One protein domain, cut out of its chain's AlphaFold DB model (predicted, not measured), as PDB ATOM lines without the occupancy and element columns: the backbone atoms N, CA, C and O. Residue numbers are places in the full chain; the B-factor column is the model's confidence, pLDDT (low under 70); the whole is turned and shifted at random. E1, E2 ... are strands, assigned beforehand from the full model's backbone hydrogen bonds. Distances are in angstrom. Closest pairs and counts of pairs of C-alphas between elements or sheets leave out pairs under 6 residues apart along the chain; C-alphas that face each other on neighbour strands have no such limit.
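This is residues 1 to 98 of the 290 residues of an uncharacterized protein of Desulfuromonas sp (UniProt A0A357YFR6). The model is a long, narrow, twisted sheet of four strands, with the E3 and E4 hairpin making one end of its length and the loop of residues 13 to 29 the other. A second, wider loop, residues 36 to 63, swings out from the sheet between E2 and E3. The printed part has 98 residues, with no named helix and four named strands, E1 to E4 along the chain; the sheet's order is E2, E1, E3, E4, all antiparallel, and the class is all strand. The whole is loose, a rod spanning 61 by 24 by 20 A, with a radius of gyration of the C-alphas of 17.6 A.

E1, residues 3 to 12, begins with C-alpha 3 at (91.963, 50.481, 3.360) and is 28.1 A long. E2, residues 30 to 35, measures 17.0 A. E3, residues 64 to 81, is the longest strand, 45.3 A. E4, residues 84 to 98, measures 37.7 A, ends with C-alpha 98 at (93.825, 49.354, 25.320) and bends by 63 degrees at residue 90.

E1 and E2 form a hairpin, antiparallel at 159 degrees; N 8 and O 32 are 2.8 A apart, within hydrogen-bond range. On its other side E1 is antiparallel to E3 at 160 degrees, with N 7 and O 70 at 2.8 A. E3 and E4 form a hairpin at 164 degrees, with N 71 and O 95 at 2.8 A and N 81 and O 84 at 2.8 A. The edge strands E2 and E4 are apart, as are E2 and E3.

The C-alphas of Gln 19 and Thr 83, the two farthest apart, are 61.6 A apart. The links E1 to E2 and E2 to E3 are long; E3 to E4 is tight. The printed part has no cut, and no printed residue is under 70 in pLDDT.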
ATOM      1  N   MET A   1      95.335  45.959  -3.028       74.94
ATOM      2  CA  MET A   1      95.288  47.246  -2.289       74.94
ATOM      3  C   MET A   1      94.136  47.196  -1.303       74.94
ATOM      4  O   MET A   1      93.147  46.544  -1.617       74.94
ATOM      5  N   GLY A   2      94.280  47.817  -0.132       91.12
ATOM      6  CA  GLY A   2      93.259  47.836   0.915       91.12
ATOM      7  C   GLY A   2      93.019  49.229   1.494       91.12
ATOM      8  O   GLY A   2      93.579  50.212   1.016       91.12
ATOM      9  N   THR A   3      92.193  49.299   2.529       95.44
ATOM     10  CA  THR A   3      91.963  50.481   3.360       95.44
ATOM     11  C   THR A   3      92.494  50.230   4.765       95.44
ATOM     12  O   THR A   3      92.481  49.095   5.248       95.44
ATOM     13  N   VAL A   4      92.975  51.291   5.408       96.69
ATOM     14  CA  VAL A   4      93.409  51.287   6.806       96.69
ATOM     15  C   VAL A   4      92.595  52.337   7.549       96.69
ATOM     16  O   VAL A   4      92.523  53.489   7.119       96.69
ATOM     17  N   GLU A   5      91.976  51.937   8.651       96.88
ATOM     18  CA  GLU A   5      91.124  52.795   9.472       96.88
ATOM     19  C   GLU A   5      91.524  52.683  10.942       96.88
ATOM     20  O   GLU A   5      91.863  51.605  11.437       96.88
ATOM     21  N   LEU A   6      91.448  53.803  11.654       96.88
ATOM     22  CA  LEU A   6      91.477  53.846  13.106       96.88
ATOM     23  C   LEU A   6      90.046  53.780  13.622       96.88
ATOM     24  O   LEU A   6      89.215  54.607  13.249       96.88
ATOM     25  N   VAL A   7      89.783  52.854  14.537       97.56
ATOM     26  CA  VAL A   7      88.543  52.790  15.306       97.56
ATOM     27  C   VAL A   7      88.869  53.036  16.773       97.56
ATOM     28  O   VAL A   7      89.490  52.201  17.430       97.56
ATOM     29  N   VAL A   8      88.434  54.174  17.313       97.00
ATOM     30  CA  VAL A   8      88.456  54.421  18.760       97.00
ATOM     31  C   VAL A   8      87.125  53.970  19.335       97.00
ATOM     32  O   VAL A   8      86.084  54.561  19.049       97.00
ATOM     33  N   LYS A   9      87.161  52.921  20.149       96.19
ATOM     34  CA  LYS A   9      86.006  52.343  20.834       96.19
ATOM     35  C   LYS A   9      86.038  52.769  22.297       96.19
ATOM     36  O   LYS A   9      87.052  52.580  22.958       96.19
ATOM     37  N   TYR A  10      84.939  53.311  22.810       95.62
ATOM     38  CA  TYR A  10      84.864  53.756  24.203       95.62
ATOM     39  C   TYR A  10      83.442  53.689  24.752       95.62
ATOM     40  O   TYR A  10      82.465  53.711  24.008       95.62
ATOM     41  N   LYS A  11      83.314  53.618  26.070       95.19
ATOM     42  CA  LYS A  11      82.081  53.904  26.805       95.19
ATOM     43  C   LYS A  11      82.098  55.327  27.334       95.19
ATOM     44  O   LYS A  11      83.145  55.959  27.425       95.19
ATOM     45  N   THR A  12      80.937  55.822  27.736       95.31
ATOM     46  CA  THR A  12      80.794  57.165  28.303       95.31
ATOM     47  C   THR A  12      80.468  57.075  29.787       95.31
ATOM     48  O   THR A  12      79.505  56.406  30.168       95.31
ATOM     49  N   ALA A  13      81.246  57.751  30.631       93.50
ATOM     50  CA  ALA A  13      80.903  57.937  32.034       93.50
ATOM     51  C   ALA A  13      79.665  58.842  32.160       93.50
ATOM     52  O   ALA A  13      79.583  59.903  31.536       93.50
ATOM     53  N   LEU A  14      78.694  58.406  32.967       94.06
ATOM     54  CA  LEU A  14      77.409  59.090  33.180       94.06
ATOM     55  C   LEU A  14      77.441  60.077  34.360       94.06
ATOM     56  O   LEU A  14      76.442  60.720  34.668       94.06
ATOM     57  N   ALA A  15      78.589  60.176  35.024       91.88
ATOM     58  CA  ALA A  15      78.917  61.137  36.064       91.88
ATOM     59  C   ALA A  15      80.375  61.582  35.863       91.88
ATOM     60  O   ALA A  15      81.074  61.023  35.015       91.88
ATOM     61  N   ASP A  16      80.835  62.560  36.646       90.00
ATOM     62  CA  ASP A  16      82.230  63.011  36.621       90.00
ATOM     63  C   ASP A  16      83.189  61.821  36.836       90.00
ATOM     64  O   ASP A  16      83.155  61.218  37.908       90.00
ATOM     65  N   PRO A  17      84.030  61.429  35.862       88.81
ATOM     66  CA  PRO A  17      84.949  60.304  36.033       88.81
ATOM     67  C   PRO A  17      86.111  60.620  36.992       88.81
ATOM     68  O   PRO A  17      86.813  59.704  37.421       88.81
ATOM     69  N   PHE A  18      86.318  61.885  37.369       89.38
ATOM     70  CA  PHE A  18      87.479  62.343  38.132       89.38
ATOM     71  C   PHE A  18      87.238  62.376  39.648       89.38
ATOM     72  O   PHE A  18      87.670  63.297  40.328       89.38
ATOM     73  N   GLN A  19      86.559  61.370  40.207       84.12
ATOM     74  CA  GLN A  19      86.113  61.388  41.613       84.12
ATOM     75  C   GLN A  19      86.685  60.278  42.511       84.12
ATOM     76  O   GLN A  19      86.424  60.267  43.712       84.12
ATOM     77  N   GLY A  20      87.484  59.353  41.971       79.81
ATOM     78  CA  GLY A  20      88.132  58.297  42.764       79.81
ATOM     79  C   GLY A  20      87.198  57.183  43.252       79.81
ATOM     80  O   GLY A  20      87.609  56.347  44.054       79.81
ATOM     81  N   VAL A  21      85.952  57.164  42.779       83.44
ATOM     82  CA  VAL A  21      84.944  56.142  43.084       83.44
ATOM     83  C   VAL A  21      84.365  55.569  41.787       83.44
ATOM     84  O   VAL A  21      84.450  56.224  40.744       83.44
ATOM     85  N   PRO A  22      83.779  54.356  41.809       83.50
ATOM     86  CA  PRO A  22      83.133  53.793  40.631       83.50
ATOM     87  C   PRO A  22      82.047  54.718  40.076       83.50
ATOM     88  O   PRO A  22      81.164  55.161  40.810       83.50
ATOM     89  N   VAL A  23      82.084  54.948  38.764       86.81
ATOM     90  CA  VAL A  23      81.080  55.740  38.047       86.81
ATOM     91  C   VAL A  23      80.236  54.857  37.132       86.81
ATOM     92  O   VAL A  23      80.785  53.969  36.468       86.81
ATOM     93  N   PRO A  24      78.909  55.072  37.064       90.25
ATOM     94  CA  PRO A  24      78.077  54.431  36.055       90.25
ATOM     95  C   PRO A  24      78.555  54.803  34.649       90.25
ATOM     96  O   PRO A  24      78.996  55.927  34.403       90.25
ATOM     97  N   VAL A  25      78.453  53.853  33.723       92.25
ATOM     98  CA  VAL A  25      78.899  54.006  32.333       92.25
ATOM     99  C   VAL A  25      77.783  53.605  31.380       92.25
ATOM    100  O   VAL A  25      76.880  52.858  31.767       92.25
ATOM    101  N   SER A  26      77.852  54.068  30.134       94.81
ATOM    102  CA  SER A  26      76.930  53.658  29.077       94.81
ATOM    103  C   SER A  26      76.873  52.130  28.918       94.81
ATOM    104  O   SER A  26      77.860  51.401  29.109       94.81
ATOM    105  N   ALA A  27      75.686  51.624  28.571       92.50
ATOM    106  CA  ALA A  27      75.510  50.209  28.255       92.50
ATOM    107  C   ALA A  27      76.320  49.847  27.000       92.50
ATOM    108  O   ALA A  27      77.150  48.932  27.043       92.50
ATOM    109  N   ASP A  28      76.140  50.652  25.953       95.62
ATOM    110  CA  ASP A  28      76.750  50.475  24.642       95.62
ATOM    111  C   ASP A  28      78.065  51.245  24.492       95.62
ATOM    112  O   ASP A  28      78.360  52.191  25.234       95.62
ATOM    113  N   PHE A  29      78.855  50.804  23.514       95.69
ATOM    114  CA  PHE A  29      80.069  51.479  23.078       95.69
ATOM    115  C   PHE A  29      79.760  52.520  22.002       95.69
ATOM    116  O   PHE A  29      78.950  52.285  21.105       95.69
ATOM    117  N   SER A  30      80.488  53.623  22.076       97.06
ATOM    118  CA  SER A  30      80.617  54.644  21.047       97.06
ATOM    119  C   SER A  30      81.883  54.402  20.229       97.06
ATOM    120  O   SER A  30      82.846  53.795  20.711       97.06
ATOM    121  N   TYR A  31      81.875  54.894  18.991       97.00
ATOM    122  CA  TYR A  31      82.952  54.685  18.031       97.00
ATOM    123  C   TYR A  31      83.310  55.993  17.329       97.00
ATOM    124  O   TYR A  31      82.426  56.738  16.910       97.00
ATOM    125  N   ILE A  32      84.606  56.241  17.183       97.38
ATOM    126  CA  ILE A  32      85.171  57.218  16.247       97.38
ATOM    127  C   ILE A  32      85.893  56.401  15.184       97.38
ATOM    128  O   ILE A  32      86.708  55.550  15.537       97.38
ATOM    129  N   VAL A  33      85.575  56.629  13.911       96.75
ATOM    130  CA  VAL A  33      86.178  55.906  12.787       96.75
ATOM    131  C   VAL A  33      86.779  56.924  11.839       96.75
ATOM    132  O   VAL A  33      86.057  57.770  11.311       96.75
ATOM    133  N   VAL A  34      88.093  56.854  11.638       96.62
ATOM    134  CA  VAL A  34      88.811  57.764  10.740       96.62
ATOM    135  C   VAL A  34      89.755  56.989   9.820       96.62
ATOM    136  O   VAL A  34      90.411  56.049  10.272       96.62
ATOM    137  N   PRO A  35      89.837  57.354   8.529       96.19
ATOM    138  CA  PRO A  35      90.769  56.723   7.607       96.19
ATOM    139  C   PRO A  35      92.210  57.150   7.904       96.19
ATOM    140  O   PRO A  35      92.457  58.196   8.510       96.19
ATOM    141  N   GLU A  36      93.165  56.351   7.438       96.81
ATOM    142  CA  GLU A  36      94.578  56.735   7.412       96.81
ATOM    143  C   GLU A  36      94.779  58.008   6.565       96.81
ATOM    144  O   GLU A  36      94.208  58.160   5.481       96.81
ATOM    145  N   ALA A  37      95.548  58.959   7.096       95.75
ATOM    146  CA  ALA A  37      95.621  60.328   6.592       95.75
ATOM    147  C   ALA A  37      96.572  60.511   5.397       95.75
ATOM    148  O   ALA A  37      96.431  61.480   4.651       95.75
ATOM    149  N   ASN A  38      97.524  59.599   5.202       94.56
ATOM    150  CA  ASN A  38      98.568  59.678   4.183       94.56
ATOM    151  C   ASN A  38      98.318  58.763   2.966       94.56
ATOM    152  O   ASN A  38      99.171  58.665   2.084       94.56
ATOM    153  N   GLY A  39      97.160  58.102   2.886       92.12
ATOM    154  CA  GLY A  39      96.802  57.205   1.784       92.12
ATOM    155  C   GLY A  39      97.511  55.846   1.816       92.12
ATOM    156  O   GLY A  39      97.609  55.172   0.785       92.12
ATOM    157  N   ILE A  40      98.012  55.423   2.978       93.25
ATOM    158  CA  ILE A  40      98.624  54.110   3.169       93.25
ATOM    159  C   ILE A  40      97.548  53.027   3.015       93.25
ATOM    160  O   ILE A  40      96.562  52.972   3.745       93.25
ATOM    161  N   SER A  41      97.762  52.133   2.048       90.50
ATOM    162  CA  SER A  41      96.793  51.106   1.624       90.50
ATOM    163  C   SER A  41      97.329  49.670   1.718       90.50
ATOM    164  O   SER A  41      96.686  48.712   1.272       90.50
ATOM    165  N   SER A  42      98.520  49.504   2.295       88.75
ATOM    166  CA  SER A  42      99.185  48.219   2.509       88.75
ATOM    167  C   SER A  42     100.093  48.290   3.728       88.75
ATOM    168  O   SER A  42     100.811  49.275   3.890       88.75
ATOM    169  N   ILE A  43     100.109  47.225   4.526       88.88
ATOM    170  CA  ILE A  43     101.006  47.076   5.674       88.88
ATOM    171  C   ILE A  43     102.010  45.967   5.330       88.88
ATOM    172  O   ILE A  43     101.581  44.833   5.095       88.88
ATOM    173  N   PRO A  44     103.318  46.265   5.223       88.19
ATOM    174  CA  PRO A  44     104.321  45.245   4.949       88.19
ATOM    175  C   PRO A  44     104.460  44.285   6.140       88.19
ATOM    176  O   PRO A  44     104.179  44.634   7.284       88.19
ATOM    177  N   SER A  45     104.882  43.051   5.861       84.12
ATOM    178  CA  SER A  45     105.014  42.004   6.890       84.12
ATOM    179  C   SER A  45     106.369  42.005   7.603       84.12
ATOM    180  O   SER A  45     106.513  41.369   8.643       84.12
ATOM    181  N   ASP A  46     107.360  42.701   7.050       88.31
ATOM    182  CA  ASP A  46     108.769  42.628   7.443       88.31
ATOM    183  C   ASP A  46     109.311  43.924   8.060       88.31
ATOM    184  O   ASP A  46     110.436  43.951   8.558       88.31
ATOM    185  N   SER A  47     108.527  45.001   8.042       89.25
ATOM    186  CA  SER A  47     108.961  46.319   8.490       89.25
ATOM    187  C   SER A  47     107.822  47.087   9.165       89.25
ATOM    188  O   SER A  47     106.681  47.040   8.703       89.25
ATOM    189  N   PRO A  48     108.096  47.794  10.276       91.06
ATOM    190  CA  PRO A  48     107.115  48.693  10.861       91.06
ATOM    191  C   PRO A  48     106.911  49.904   9.948       91.06
ATOM    192  O   PRO A  48     107.864  50.429   9.370       91.06
ATOM    193  N   ILE A  49     105.669  50.371   9.866       92.44
ATOM    194  CA  ILE A  49     105.305  51.615   9.192       92.44
ATOM    195  C   ILE A  49     104.547  52.517  10.159       92.44
ATOM    196  O   ILE A  49     103.826  52.036  11.034       92.44
ATOM    197  N   GLU A  50     104.715  53.824   9.998       93.50
ATOM    198  CA  GLU A  50     103.925  54.811  10.724       93.50
ATOM    199  C   GLU A  50     102.588  55.016  10.009       93.50
ATOM    200  O   GLU A  50     102.549  55.201   8.794       93.50
ATOM    201  N   LEU A  51     101.494  54.965  10.769       94.25
ATOM    202  CA  LEU A  51     100.146  55.262  10.296       94.25
ATOM    203  C   LEU A  51      99.686  56.538  10.991       94.25
ATOM    204  O   LEU A  51      99.726  56.610  12.221       94.25
ATOM    205  N   ALA A  52      99.243  57.527  10.217       95.50
ATOM    206  CA  ALA A  52      98.758  58.783  10.769       95.50
ATOM    207  C   ALA A  52      97.235  58.843  10.672       95.50
ATOM    208  O   ALA A  52      96.644  58.490   9.654       95.50
ATOM    209  N   PHE A  53      96.593  59.340  11.724       94.75
ATOM    210  CA  PHE A  53      95.142  59.479  11.784       94.75
ATOM    211  C   PHE A  53      94.786  60.862  12.312       94.75
ATOM    212  O   PHE A  53      95.307  61.293  13.340       94.75
ATOM    213  N   ASN A  54      93.884  61.555  11.619       93.44
ATOM    214  CA  ASN A  54      93.397  62.862  12.040       93.44
ATOM    215  C   ASN A  54      91.970  62.734  12.577       93.44
ATOM    216  O   ASN A  54      91.040  62.461  11.821       93.44
ATOM    217  N   LEU A  55      91.803  62.954  13.881       92.38
ATOM    218  CA  LEU A  55      90.495  62.895  14.533       92.38
ATOM    219  C   LEU A  55      89.634  64.139  14.250       92.38
ATOM    220  O   LEU A  55      88.417  64.077  14.411       92.38
ATOM    221  N   GLY A  56      90.226  65.258  13.822       88.75
ATOM    222  CA  GLY A  56      89.512  66.505  13.540       88.75
ATOM    223  C   GLY A  56      88.572  66.923  14.679       88.75
ATOM    224  O   GLY A  56      88.978  67.052  15.834       88.75
ATOM    225  N   GLU A  57      87.292  67.100  14.348       88.31
ATOM    226  CA  GLU A  57      86.234  67.430  15.316       88.31
ATOM    227  C   GLU A  57      85.709  66.210  16.098       88.31
ATOM    228  O   GLU A  57      85.031  66.370  17.112       88.31
ATOM    229  N   GLN A  58      86.044  64.982  15.686       89.12
ATOM    230  CA  GLN A  58      85.672  63.740  16.376       89.12
ATOM    231  C   GLN A  58      86.647  63.444  17.522       89.12
ATOM    232  O   GLN A  58      87.304  62.404  17.576       89.12
ATOM    233  N   LYS A  59      86.776  64.401  18.440       90.06
ATOM    234  CA  LYS A  59      87.689  64.307  19.581       90.06
ATOM    235  C   LYS A  59      87.226  63.227  20.552       90.06
ATOM    236  O   LYS A  59      86.030  63.048  20.777       90.06
ATOM    237  N   ILE A  60      88.190  62.558  21.180       94.12
ATOM    238  CA  ILE A  60      87.922  61.640  22.289       94.12
ATOM    239  C   ILE A  60      87.319  62.454  23.448       94.12
ATOM    240  O   ILE A  60      87.972  63.387  23.926       94.12
ATOM    241  N   PRO A  61      86.093  62.143  23.908       94.56
ATOM    242  CA  PRO A  61      85.470  62.878  25.003       94.56
ATOM    243  C   PRO A  61      86.246  62.719  26.312       94.56
ATOM    244  O   PRO A  61      86.732  61.632  26.617       94.56
ATOM    245  N   LEU A  62      86.288  63.764  27.144       94.00
ATOM    246  CA  LEU A  62      86.950  63.706  28.459       94.00
ATOM    247  C   LEU A  62      86.312  62.695  29.422       94.00
ATOM    248  O   LEU A  62      86.959  62.247  30.361       94.00
ATOM    249  N   ASN A  63      85.054  62.325  29.189       94.38
ATOM    250  CA  ASN A  63      84.340  61.303  29.946       94.38
ATOM    251  C   ASN A  63      84.359  59.920  29.273       94.38
ATOM    252  O   ASN A  63      83.530  59.070  29.606       94.38
ATOM    253  N   ALA A  64      85.268  59.687  28.324       94.56
ATOM    254  CA  ALA A  64      85.476  58.369  27.740       94.56
ATOM    255  C   ALA A  64      86.112  57.402  28.757       94.56
ATOM    256  O   ALA A  64      87.013  57.766  29.507       94.56
ATOM    257  N   THR A  65      85.633  56.161  28.772       92.38
ATOM    258  CA  THR A  65      86.071  55.073  29.660       92.38
ATOM    259  C   THR A  65      86.068  53.751  28.900       92.38
ATOM    260  O   THR A  65      85.420  53.674  27.857       92.38
ATOM    261  N   ASP A  66      86.772  52.720  29.385       89.50
ATOM    262  CA  ASP A  66      86.925  51.448  28.651       89.50
ATOM    263  C   ASP A  66      87.415  51.703  27.204       89.50
ATOM    264  O   ASP A  66      86.778  51.285  26.229       89.50
ATOM    265  N   LEU A  67      88.480  52.504  27.070       91.94
ATOM    266  CA  LEU A  67      88.935  53.040  25.791       91.94
ATOM    267  C   LEU A  67      89.941  52.098  25.114       91.94
ATOM    268  O   LEU A  67      91.026  51.831  25.628       91.94
ATOM    269  N   THR A  68      89.596  51.661  23.907       93.00
ATOM    270  CA  THR A  68      90.439  50.815  23.060       93.00
ATOM    271  C   THR A  68      90.644  51.488  21.712       93.00
ATOM    272  O   THR A  68      89.691  51.942  21.073       93.00
ATOM    273  N   VAL A  69      91.885  51.498  21.241       94.19
ATOM    274  CA  VAL A  69      92.235  51.891  19.879       94.19
ATOM    275  C   VAL A  69      92.391  50.639  19.026       94.19
ATOM    276  O   VAL A  69      93.033  49.675  19.444       94.19
ATOM    277  N   GLN A  70      91.801  50.641  17.835       96.44
ATOM    278  CA  GLN A  70      91.900  49.543  16.882       96.44
ATOM    279  C   GLN A  70      92.382  50.070  15.537       96.44
ATOM    280  O   GLN A  70      91.900  51.096  15.066       96.44
ATOM    281  N   VAL A  71      93.311  49.352  14.916       95.75
ATOM    282  CA  VAL A  71      93.699  49.564  13.522       95.75
ATOM    283  C   VAL A  71      93.074  48.443  12.710       95.75
ATOM    284  O   VAL A  71      93.379  47.268  12.928       95.75
ATOM    285  N   VAL A  72      92.181  48.810  11.799       96.19
ATOM    286  CA  VAL A  72      91.454  47.888  10.930       96.19
ATOM    287  C   VAL A  72      92.035  47.990   9.529       96.19
ATOM    288  O   VAL A  72      92.019  49.055   8.917       96.19
ATOM    289  N   TYR A  73      92.549  46.875   9.022       95.62
ATOM    290  CA  TYR A  73      92.914  46.713   7.623       95.62
ATOM    291  C   TYR A  73      91.822  45.925   6.905       95.62
ATOM    292  O   TYR A  73      91.432  44.852   7.366       95.62
ATOM    293  N   HIS A  74      91.381  46.416   5.751       95.31
ATOM    294  CA  HIS A  74      90.482  45.695   4.857       95.31
ATOM    295  C   HIS A  74      91.071  45.649   3.449       95.31
ATOM    296  O   HIS A  74      91.306  46.686   2.833       95.31
ATOM    297  N   GLY A  75      91.328  44.457   2.916       93.44
ATOM    298  CA  GLY A  75      91.917  44.315   1.587       93.44
ATOM    299  C   GLY A  75      92.549  42.956   1.333       93.44
ATOM    300  O   GLY A  75      92.136  41.936   1.879       93.44
ATOM    301  N   GLN A  76      93.564  42.937   0.471       92.44
ATOM    302  CA  GLN A  76      94.266  41.706   0.119       92.44
ATOM    303  C   GLN A  76      95.227  41.293   1.235       92.44
ATOM    304  O   GLN A  76      96.153  42.032   1.557       92.44
ATOM    305  N   MET A  77      95.046  40.089   1.775       90.56
ATOM    306  CA  MET A  77      95.918  39.498   2.786       90.56
ATOM    307  C   MET A  77      96.549  38.220   2.263       90.56
ATOM    308  O   MET A  77      95.862  37.251   1.960       90.56
ATOM    309  N   GLY A  78      97.869  38.213   2.154       88.25
ATOM    310  CA  GLY A  78      98.610  37.083   1.623       88.25
ATOM    311  C   GLY A  78      99.933  37.527   1.039       88.25
ATOM    312  O   GLY A  78     100.409  38.632   1.300       88.25
ATOM    313  N   PHE A  79     100.522  36.663   0.228       86.81
ATOM    314  CA  PHE A  79     101.807  36.925  -0.402       86.81
ATOM    315  C   PHE A  79     101.781  36.518  -1.868       86.81
ATOM    316  O   PHE A  79     101.038  35.632  -2.302       86.81
ATOM    317  N   GLN A  80     102.615  37.192  -2.651       87.00
ATOM    318  CA  GLN A  80     102.834  36.812  -4.033       87.00
ATOM    319  C   GLN A  80     103.711  35.556  -4.075       87.00
ATOM    320  O   GLN A  80     104.777  35.513  -3.467       87.00
ATOM    321  N   THR A  81     103.275  34.541  -4.814       88.94
ATOM    322  CA  THR A  81     104.050  33.323  -5.085       88.94
ATOM    323  C   THR A  81     104.460  33.267  -6.554       88.94
ATOM    324  O   THR A  81     103.959  34.031  -7.384       88.94
ATOM    325  N   ALA A  82     105.327  32.311  -6.901       92.81
ATOM    326  CA  ALA A  82     105.703  32.044  -8.290       92.81
ATOM    327  C   ALA A  82     104.503  31.663  -9.185       92.81
ATOM    328  O   ALA A  82     104.560  31.864 -10.394       92.81
ATOM    329  N   THR A  83     103.416  31.139  -8.607       92.88
ATOM    330  CA  THR A  83     102.210  30.701  -9.330       92.88
ATOM    331  C   THR A  83     101.041  31.685  -9.232       92.88
ATOM    332  O   THR A  83      99.953  31.382  -9.712       92.88
ATOM    333  N   GLY A  84     101.238  32.856  -8.616       90.69
ATOM    334  CA  GLY A  84     100.197  33.870  -8.422       90.69
ATOM    335  C   GLY A  84     100.050  34.322  -6.968       90.69
ATOM    336  O   GLY A  84     100.817  33.921  -6.093       90.69
ATOM    337  N   PHE A  85      99.067  35.179  -6.705       89.00
ATOM    338  CA  PHE A  85      98.737  35.594  -5.342       89.00
ATOM    339  C   PHE A  85      98.153  34.412  -4.560       89.00
ATOM    340  O   PHE A  85      97.208  33.774  -5.022       89.00
ATOM    341  N   ALA A  86      98.710  34.129  -3.384       91.62
ATOM    342  CA  ALA A  86      98.175  33.153  -2.444       91.62
ATOM    343  C   ALA A  86      97.673  33.897  -1.202       91.62
ATOM    344  O   ALA A  86      98.470  34.400  -0.408       91.62
ATOM    345  N   GLY A  87      96.353  33.991  -1.055       90.50
ATOM    346  CA  GLY A  87      95.747  34.710   0.057       90.50
ATOM    347  C   GLY A  87      94.272  35.037  -0.134       90.50
ATOM    348  O   GLY A  87      93.631  34.600  -1.090       90.50
ATOM    349  N   GLU A  88      93.752  35.847   0.782       91.56
ATOM    350  CA  GLU A  88      92.401  36.394   0.759       91.56
ATOM    351  C   GLU A  88      92.378  37.710  -0.013       91.56
ATOM    352  O   GLU A  88      93.216  38.587   0.192       91.56
ATOM    353  N   THR A  89      91.411  37.871  -0.913       90.00
ATOM    354  CA  THR A  89      91.278  39.101  -1.706       90.00
ATOM    355  C   THR A  89      90.499  40.204  -0.994       90.00
ATOM    356  O   THR A  89      90.649  41.368  -1.355       90.00
ATOM    357  N   ASN A  90      89.692  39.835   0.004       91.44
ATOM    358  CA  ASN A  90      88.831  40.727   0.776       91.44
ATOM    359  C   ASN A  90      88.855  40.352   2.263       91.44
ATOM    360  O   ASN A  90      87.825  40.051   2.869       91.44
ATOM    361  N   GLY A  91      90.059  40.273   2.812       91.88
ATOM    362  CA  GLY A  91      90.269  39.957   4.211       91.88
ATOM    363  C   GLY A  91      90.102  41.188   5.106       91.88
ATOM    364  O   GLY A  91      90.322  42.322   4.672       91.88
ATOM    365  N   VAL A  92      89.783  40.945   6.380       94.00
ATOM    366  CA  VAL A  92      89.828  41.945   7.458       94.00
ATOM    367  C   VAL A  92      90.844  41.517   8.514       94.00
ATOM    368  O   VAL A  92      90.738  40.421   9.060       94.00
ATOM    369  N   ALA A  93      91.791  42.392   8.843       92.94
ATOM    370  CA  ALA A  93      92.669  42.238   9.998       92.94
ATOM    371  C   ALA A  93      92.440  43.382  10.984       92.94
ATOM    372  O   ALA A  93      92.283  44.533  10.585       92.94
ATOM    373  N   VAL A  94      92.438  43.061  12.277       94.69
ATOM    374  CA  VAL A  94      92.242  44.043  13.347       94.69
ATOM    375  C   VAL A  94      93.358  43.895  14.367       94.69
ATOM    376  O   VAL A  94      93.494  42.850  15.001       94.69
ATOM    377  N   GLY A  95      94.149  44.951  14.532       93.56
ATOM    378  CA  GLY A  95      95.020  45.130  15.690       93.56
ATOM    379  C   GLY A  95      94.299  45.972  16.734       93.56
ATOM    380  O   GLY A  95      93.623  46.930  16.372       93.56
ATOM    381  N   LEU A  96      94.428  45.638  18.017       92.56
ATOM    382  CA  LEU A  96      93.823  46.408  19.103       92.56
ATOM    383  C   LEU A  96      94.822  46.678  20.221       92.56
ATOM    384  O   LEU A  96      95.725  45.878  20.474       92.56
ATOM    385  N   LYS A  97      94.631  47.807  20.895       89.94
ATOM    386  CA  LYS A  97      95.402  48.220  22.058       89.94
ATOM    387  C   LYS A  97      94.502  49.005  23.006       89.94
ATOM    388  O   LYS A  97      93.900  50.003  22.611       89.94
ATOM    389  N   ASP A  98      94.439  48.565  24.255       88.25
ATOM    390  CA  ASP A  98      93.825  49.354  25.320       88.25
ATOM    391  C   ASP A  98      94.770  50.491  25.717       88.25
ATOM    392  O   ASP A  98      95.981  50.283  25.878       88.25
TER     393      ASP A  98